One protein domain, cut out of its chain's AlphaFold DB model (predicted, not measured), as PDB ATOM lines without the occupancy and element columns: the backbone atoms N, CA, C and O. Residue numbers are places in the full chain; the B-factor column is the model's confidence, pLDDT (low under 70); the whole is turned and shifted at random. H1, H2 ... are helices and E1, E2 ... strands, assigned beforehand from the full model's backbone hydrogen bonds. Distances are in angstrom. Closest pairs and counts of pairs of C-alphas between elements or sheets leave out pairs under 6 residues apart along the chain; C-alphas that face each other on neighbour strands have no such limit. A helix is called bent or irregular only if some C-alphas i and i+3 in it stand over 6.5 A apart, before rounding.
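AT A GLANCE: This is residues 2 to 55 of the 478 residues of the protein "NHL repeat-containing protein 2" of Oxytricha trifallax (UniProt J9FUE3). A two-stranded hairpin, E1 and E2, stands between two helices: the long helix H2 runs lengthwise over one face of it at some distance, and the very short helix H1 lies off the other face. The packing is loose, and residues 50 to 55 trail on beyond the end of H2. The printed part has 54 residues, with the named elements in the order H1, E1, E2, H2, and its sheet has the order E1 - E2, antiparallel. The class is mixed, helices and strands. The whole is loose, with a radius of gyration of the C-alphas of 12.7 A, and flat, spanning 34 by 27 by 14 A.

HOW THE PARTS SIT: Strands E1, residues 14 to 18, and E2, residues 24 to 29, form a hairpin, joined by a tight link of 5 residues. They are antiparallel, with 168 degrees between their N-to-C directions. C-alphas that face each other are, for instance, those of Gly 14 and Asn 29, 4.7 A apart, and those of Val 18 and Pro 24, 4.4 A apart. Across the pair, N of Leu 15 and O of Leu 28 are within hydrogen-bond range at 2.9 A, as are N of Ile 25 and O of Ile 17 at 2.8 A. Helix H2, residues 34 to 49, follows E2 after a tight link of 4 residues. H2 and E2 are near each other, with 7 pairs of C-alphas within 10 A, and H2 and E1 are near each other, with 6 such pairs; residues 36 to 44 of H2 make these pairs. Helix H1, residues 2 to 6, is apart from E2 and from H2, and a short link of 7 residues leads from it to E1. In H1 and H2 every O i to N i+4 pair is within hydrogen-bond range.

IN THESE COORDINATES: E1 measures 13.0 A from first to last C-alpha, beginning at C-alpha 14 at (73.065, 73.589, -92.729). E2 measures 14.0 A, from Pro 24 to Asn 29. H2, the longest helix with 16 residues, measures 21.6 A and ends at C-alpha 49 at (75.530, 48.819, -88.577). H1 has 5 residues, measures 6.1 A and begins at C-alpha 2 at (86.608, 77.553, -90.713). Neither helix is bent.

THE WHOLE: The two C-alphas farthest apart are those of Arg 10 and Asn 55, at 36.5 A. The C-alphas of the first and last printed residues, Gln 2 and Asn 55, are 31.3 A apart. The printed part has no cut, and no link between named elements is long. The mean pLDDT of the printed part is 83.7, and residue 12 and residues 53 to 55 are under 70.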
ATOM      1  N   GLN A   2      85.754  78.357 -89.815       78.25
ATOM      2  CA  GLN A   2      86.608  77.553 -90.713       78.25
ATOM      3  C   GLN A   2      85.850  76.358 -91.319       78.25
ATOM      4  O   GLN A   2      85.701  76.307 -92.531       78.25
ATOM      5  N   VAL A   3      85.224  75.523 -90.479       80.62
ATOM      6  CA  VAL A   3      84.364  74.402 -90.917       80.62
ATOM      7  C   VAL A   3      83.285  74.857 -91.912       80.62
ATOM      8  O   VAL A   3      83.093  74.242 -92.952       80.62
ATOM      9  N   TRP A   4      82.618  75.982 -91.641       79.94
ATOM     10  CA  TRP A   4      81.604  76.556 -92.536       79.94
ATOM     11  C   TRP A   4      82.143  76.840 -93.946       79.94
ATOM     12  O   TRP A   4      81.490  76.519 -94.938       79.94
ATOM     13  N   LYS A   5      83.340  77.436 -94.034       82.75
ATOM     14  CA  LYS A   5      84.009  77.738 -95.306       82.75
ATOM     15  C   LYS A   5      84.490  76.471 -96.004       82.75
ATOM     16  O   LYS A   5      84.298  76.356 -97.208       82.75
ATOM     17  N   ASP A   6      85.059  75.532 -95.252       83.31
ATOM     18  CA  ASP A   6      85.603  74.277 -95.785       83.31
ATOM     19  C   ASP A   6      84.514  73.408 -96.429       83.31
ATOM     20  O   ASP A   6      84.764  72.739 -97.427       83.31
ATOM     21  N   PHE A   7      83.288  73.460 -95.897       79.12
ATOM     22  CA  PHE A   7      82.118  72.778 -96.458       79.12
ATOM     23  C   PHE A   7      81.263  73.664 -97.376       79.12
ATOM     24  O   PHE A   7      80.132  73.295 -97.688       79.12
ATOM     25  N   GLU A   8      81.781  74.831 -97.782       80.44
ATOM     26  CA  GLU A   8      81.109  75.814 -98.642       80.44
ATOM     27  C   GLU A   8      79.641  76.065 -98.266       80.44
ATOM     28  O   GLU A   8      78.758  76.148 -99.125       80.44
ATOM     29  N   ARG A   9      79.355  76.171 -96.967       79.69
ATOM     30  CA  ARG A   9      77.991  76.392 -96.490       79.69
ATOM     31  C   ARG A   9      77.503  77.786 -96.880       79.69
ATOM     32  O   ARG A   9      78.248  78.767 -96.836       79.69
ATOM     33  N   ARG A  10      76.240  77.864 -97.317       76.69
ATOM     34  CA  ARG A  10      75.616  79.090 -97.864       76.69
ATOM     35  C   ARG A  10      74.249  79.411 -97.266       76.69
ATOM     36  O   ARG A  10      73.639  80.391 -97.675       76.69
ATOM     37  N   SER A  11      73.765  78.589 -96.343       76.50
ATOM     38  CA  SER A  11      72.451  78.732 -95.722       76.50
ATOM     39  C   SER A  11      72.503  78.233 -94.292       76.50
ATOM     40  O   SER A  11      73.139  77.203 -94.041       76.50
ATOM     41  N   TRP A  12      71.797  78.915 -93.403       66.88
ATOM     42  CA  TRP A  12      71.494  78.410 -92.074       66.88
ATOM     43  C   TRP A  12      70.010  77.978 -91.991       66.88
ATOM     44  O   TRP A  12      69.180  78.639 -92.623       66.88
ATOM     45  N   PRO A  13      69.677  76.876 -91.290       79.19
ATOM     46  CA  PRO A  13      70.610  75.844 -90.842       79.19
ATOM     47  C   PRO A  13      71.267  75.123 -92.031       79.19
ATOM     48  O   PRO A  13      70.806  75.169 -93.177       79.19
ATOM     49  N   GLY A  14      72.379  74.442 -91.761       81.31
ATOM     50  CA  GLY A  14      73.065  73.589 -92.729       81.31
ATOM     51  C   GLY A  14      73.485  72.279 -92.078       81.31
ATOM     52  O   GLY A  14      74.465  72.248 -91.339       81.31
ATOM     53  N   LEU A  15      72.787  71.184 -92.381       86.75
ATOM     54  CA  LEU A  15      73.077  69.872 -91.798       86.75
ATOM     55  C   LEU A  15      74.125  69.135 -92.630       86.75
ATOM     56  O   LEU A  15      73.993  69.007 -93.854       86.75
ATOM     57  N   LEU A  16      75.186  68.661 -91.973       88.62
ATOM     58  CA  LEU A  16      76.210  67.776 -92.534       88.62
ATOM     59  C   LEU A  16      76.130  66.427 -91.827       88.62
ATOM     60  O   LEU A  16      76.501  66.328 -90.662       88.62
ATOM     61  N   ILE A  17      75.717  65.386 -92.539       89.06
ATOM     62  CA  ILE A  17      75.775  64.026 -92.003       89.06
ATOM     63  C   ILE A  17      77.089  63.403 -92.448       89.06
ATOM     64  O   ILE A  17      77.424  63.425 -93.636       89.06
ATOM     65  N   VAL A  18      77.829  62.840 -91.494       88.94
ATOM     66  CA  VAL A  18      79.105  62.162 -91.729       88.94
ATOM     67  C   VAL A  18      78.987  60.671 -91.430       88.94
ATOM     68  O   VAL A  18      78.297  60.245 -90.509       88.94
ATOM     69  N   SER A  19      79.670  59.859 -92.228       87.81
ATOM     70  CA  SER A  19      79.819  58.421 -91.995       87.81
ATOM     71  C   SER A  19      80.727  58.129 -90.788       87.81
ATOM     72  O   SER A  19      81.499  58.999 -90.378       87.81
ATOM     73  N   PRO A  20      80.773  56.874 -90.293       83.62
ATOM     74  CA  PRO A  20      81.675  56.471 -89.204       83.62
ATOM     75  C   PRO A  20      83.175  56.695 -89.462       83.62
ATOM     76  O   PRO A  20      83.978  56.614 -88.540       83.62
ATOM     77  N   ARG A  21      83.578  56.949 -90.715       83.00
ATOM     78  CA  ARG A  21      84.968  57.266 -91.093       83.00
ATOM     79  C   ARG A  21      85.206  58.765 -91.314       83.00
ATOM     80  O   ARG A  21      86.244  59.135 -91.851       83.00
ATOM     81  N   GLY A  22      84.244  59.617 -90.958       81.75
ATOM     82  CA  GLY A  22      84.333  61.073 -91.102       81.75
ATOM     83  C   GLY A  22      84.086  61.599 -92.518       81.75
ATOM     84  O   GLY A  22      84.257  62.790 -92.760       81.75
ATOM     85  N   ALA A  23      83.676  60.748 -93.467       87.62
ATOM     86  CA  ALA A  23      83.332  61.200 -94.816       87.62
ATOM     87  C   ALA A  23      81.902  61.779 -94.847       87.62
ATOM     88  O   ALA A  23      80.999  61.092 -94.363       87.62
ATOM     89  N   PRO A  24      81.674  62.970 -95.431       88.44
ATOM     90  CA  PRO A  24      80.340  63.508 -95.698       88.44
ATOM     91  C   PRO A  24      79.480  62.555 -96.528       88.44
ATOM     92  O   PRO A  24      79.934  62.059 -97.558       88.44
ATOM     93  N   ILE A  25      78.239  62.323 -96.103       92.38
ATOM     94  CA  ILE A  25      77.279  61.453 -96.802       92.38
ATOM     95  C   ILE A  25      75.952  62.141 -97.131       92.38
ATOM     96  O   ILE A  25      75.268  61.702 -98.050       92.38
ATOM     97  N   LEU A  26      75.609  63.236 -96.445       90.81
ATOM     98  CA  LEU A  26      74.477  64.088 -96.810       90.81
ATOM     99  C   LEU A  26      74.742  65.544 -96.422       90.81
ATOM    100  O   LEU A  26      75.329  65.830 -95.379       90.81
ATOM    101  N   ILE A  27      74.273  66.455 -97.270       88.62
ATOM    102  CA  ILE A  27      74.287  67.900 -97.055       88.62
ATOM    103  C   ILE A  27      72.857  68.392 -97.273       88.62
ATOM    104  O   ILE A  27      72.348  68.308 -98.389       88.62
ATOM    105  N   LEU A  28      72.223  68.911 -96.222       87.12
ATOM    106  CA  LEU A  28      70.930  69.593 -96.303       87.12
ATOM    107  C   LEU A  28      71.131  71.073 -95.981       87.12
ATOM    108  O   LEU A  28      71.973  71.423 -95.153       87.12
ATOM    109  N   ASN A  29      70.393  71.927 -96.683       85.19
ATOM    110  CA  ASN A  29      70.519  73.379 -96.631       85.19
ATOM    111  C   ASN A  29      69.132  73.981 -96.386       85.19
ATOM    112  O   ASN A  29      68.250  73.831 -97.234       85.19
ATOM    113  N   GLY A  30      68.966  74.671 -95.260       77.56
ATOM    114  CA  GLY A  30      67.698  75.228 -94.796       77.56
ATOM    115  C   GLY A  30      66.892  74.269 -93.912       77.56
ATOM    116  O   GLY A  30      67.305  73.140 -93.649       77.56
ATOM    117  N   GLU A  31      65.737  74.750 -93.458       75.88
ATOM    118  CA  GLU A  31      64.815  74.040 -92.561       75.88
ATOM    119  C   GLU A  31      63.868  73.074 -93.306       75.88
ATOM    120  O   GLU A  31      63.708  73.144 -94.527       75.88
ATOM    121  N   GLY A  32      63.163  72.216 -92.555       78.81
ATOM    122  CA  GLY A  32      62.008  71.456 -93.060       78.81
ATOM    123  C   GLY A  32      62.332  70.100 -93.691       78.81
ATOM    124  O   GLY A  32      61.504  69.549 -94.413       78.81
ATOM    125  N   TYR A  33      63.513  69.543 -93.417       83.88
ATOM    126  CA  TYR A  33      63.957  68.260 -93.973       83.88
ATOM    127  C   TYR A  33      63.827  67.076 -93.008       83.88
ATOM    128  O   TYR A  33      64.468  66.055 -93.241       83.88
ATOM    129  N   ARG A  34      63.010  67.173 -91.950       83.19
ATOM    130  CA  ARG A  34      62.868  66.110 -90.939       83.19
ATOM    131  C   ARG A  34      62.594  64.735 -91.551       83.19
ATOM    132  O   ARG A  34      63.348  63.809 -91.298       83.19
ATOM    133  N   ASP A  35      61.592  64.616 -92.420       87.44
ATOM    134  CA  ASP A  35      61.240  63.323 -93.028       87.44
ATOM    135  C   ASP A  35      62.389  62.740 -93.867       87.44
ATOM    136  O   ASP A  35      62.615  61.530 -93.894       87.44
ATOM    137  N   VAL A  36      63.145  63.611 -94.547       89.75
ATOM    138  CA  VAL A  36      64.330  63.225 -95.327       89.75
ATOM    139  C   VAL A  36      65.458  62.787 -94.399       89.75
ATOM    140  O   VAL A  36      66.135  61.805 -94.693       89.75
ATOM    141  N   LEU A  37      65.655  63.502 -93.291       90.81
ATOM    142  CA  LEU A  37      66.661  63.209 -92.280       90.81
ATOM    143  C   LEU A  37      66.372  61.868 -91.597       90.81
ATOM    144  O   LEU A  37      67.251  61.013 -91.589       90.81
ATOM    145  N   ASP A  38      65.147  61.649 -91.122       90.00
ATOM    146  CA  ASP A  38      64.713  60.407 -90.470       90.00
ATOM    147  C   ASP A  38      64.877  59.204 -91.409       90.00
ATOM    148  O   ASP A  38      65.478  58.186 -91.050       90.00
ATOM    149  N   LEU A  39      64.408  59.336 -92.656       92.44
ATOM    150  CA  LEU A  39      64.562  58.289 -93.661       92.44
ATOM    151  C   LEU A  39      66.040  58.016 -93.959       92.44
ATOM    152  O   LEU A  39      66.468  56.862 -93.950       92.44
ATOM    153  N   PHE A  40      66.834  59.059 -94.205       94.44
ATOM    154  CA  PHE A  40      68.248  58.901 -94.527       94.44
ATOM    155  C   PHE A  40      69.026  58.278 -93.370       94.44
ATOM    156  O   PHE A  40      69.815  57.364 -93.598       94.44
ATOM    157  N   LEU A  41      68.797  58.740 -92.137       91.62
ATOM    158  CA  LEU A  41      69.458  58.212 -90.950       91.62
ATOM    159  C   LEU A  41      69.106  56.743 -90.737       91.62
ATOM    160  O   LEU A  41      70.024  55.958 -90.530       91.62
ATOM    161  N   SER A  42      67.835  56.345 -90.869       92.06
ATOM    162  CA  SER A  42      67.445  54.931 -90.742       92.06
ATOM    163  C   SER A  42      68.212  54.029 -91.722       92.06
ATOM    164  O   SER A  42      68.837  53.054 -91.312       92.06
ATOM    165  N   ILE A  43      68.289  54.424 -92.998       92.44
ATOM    166  CA  ILE A  43      69.021  53.684 -94.035       92.44
ATOM    167  C   ILE A  43      70.532  53.703 -93.770       92.44
ATOM    168  O   ILE A  43      71.218  52.699 -93.973       92.44
ATOM    169  N   ALA A  44      71.077  54.845 -93.346       90.94
ATOM    170  CA  ALA A  44      72.495  54.982 -93.048       90.94
ATOM    171  C   ALA A  44      72.895  54.103 -91.856       90.94
ATOM    172  O   ALA A  44      73.921  53.424 -91.932       90.94
ATOM    173  N   PHE A  45      72.085  54.074 -90.795       87.94
ATOM    174  CA  PHE A  45      72.296  53.193 -89.653       87.94
ATOM    175  C   PHE A  45      72.293  51.734 -90.091       87.94
ATOM    176  O   PHE A  45      73.288  51.062 -89.842       87.94
ATOM    177  N   ASP A  46      71.285  51.278 -90.836       89.25
ATOM    178  CA  ASP A  46      71.233  49.900 -91.340       89.25
ATOM    179  C   ASP A  46      72.454  49.551 -92.214       89.25
ATOM    180  O   ASP A  46      73.077  48.501 -92.055       89.25
ATOM    181  N   PHE A  47      72.862  50.447 -93.119       89.94
ATOM    182  CA  PHE A  47      73.995  50.211 -94.024       89.94
ATOM    183  C   PHE A  47      75.357  50.159 -93.318       89.94
ATOM    184  O   PHE A  47      76.286  49.478 -93.788       89.94
ATOM    185  N   PHE A  48      75.517  50.946 -92.254       88.44
ATOM    186  CA  PHE A  48      76.760  51.034 -91.500       88.44
ATOM    187  C   PHE A  48      76.774  50.155 -90.252       88.44
ATOM    188  O   PHE A  48      77.867  49.966 -89.729       88.44
ATOM    189  N   TYR A  49      75.646  49.586 -89.819       83.50
ATOM    190  CA  TYR A  49      75.530  48.819 -88.577       83.50
ATOM    191  C   TYR A  49      76.622  47.749 -88.463       83.50
ATOM    192  O   TYR A  49      77.457  47.820 -87.565       83.50
ATOM    193  N   ASP A  50      76.725  46.861 -89.455       78.69
ATOM    194  CA  ASP A  50      77.731  45.785 -89.490       78.69
ATOM    195  C   ASP A  50      79.173  46.285 -89.712       78.69
ATOM    196  O   ASP A  50      80.143  45.535 -89.593       78.69
ATOM    197  N   LYS A  51      79.336  47.553 -90.107       76.94
ATOM    198  CA  LYS A  51      80.631  48.192 -90.413       76.94
ATOM    199  C   LYS A  51      81.116  49.094 -89.281       76.94
ATOM    200  O   LYS A  51      82.235  49.612 -89.364       76.94
ATOM    201  N   MET A  52      80.280  49.330 -88.274       74.62
ATOM    202  CA  MET A  52      80.602  50.121 -87.097       74.62
ATOM    203  C   MET A  52      81.360  49.262 -86.088       74.62
ATOM    204  O   MET A  52      81.152  48.059 -85.960       74.62
ATOM    205  N   ASN A  53      82.264  49.892 -85.343       68.31
ATOM    206  CA  ASN A  53      82.855  49.238 -84.189       68.31
ATOM    207  C   ASN A  53      81.822  49.244 -83.055       68.31
ATOM    208  O   ASN A  53      81.563  50.296 -82.474       68.31
ATOM    209  N   HIS A  54      81.256  48.082 -82.725       69.94
ATOM    210  CA  HIS A  54      80.290  47.930 -81.626       69.94
ATOM    211  C   HIS A  54      80.901  48.152 -80.231       69.94
ATOM    212  O   HIS A  54      80.195  48.083 -79.231       69.94
ATOM    213  N   ASN A  55      82.210  48.418 -80.160       68.44
ATOM    214  CA  ASN A  55      82.924  48.764 -78.941       68.44
ATOM    215  C   ASN A  55      83.515  50.185 -79.084       68.44
ATOM    216  O   ASN A  55      84.686  50.333 -79.460       68.44
TER     217      ASN A  55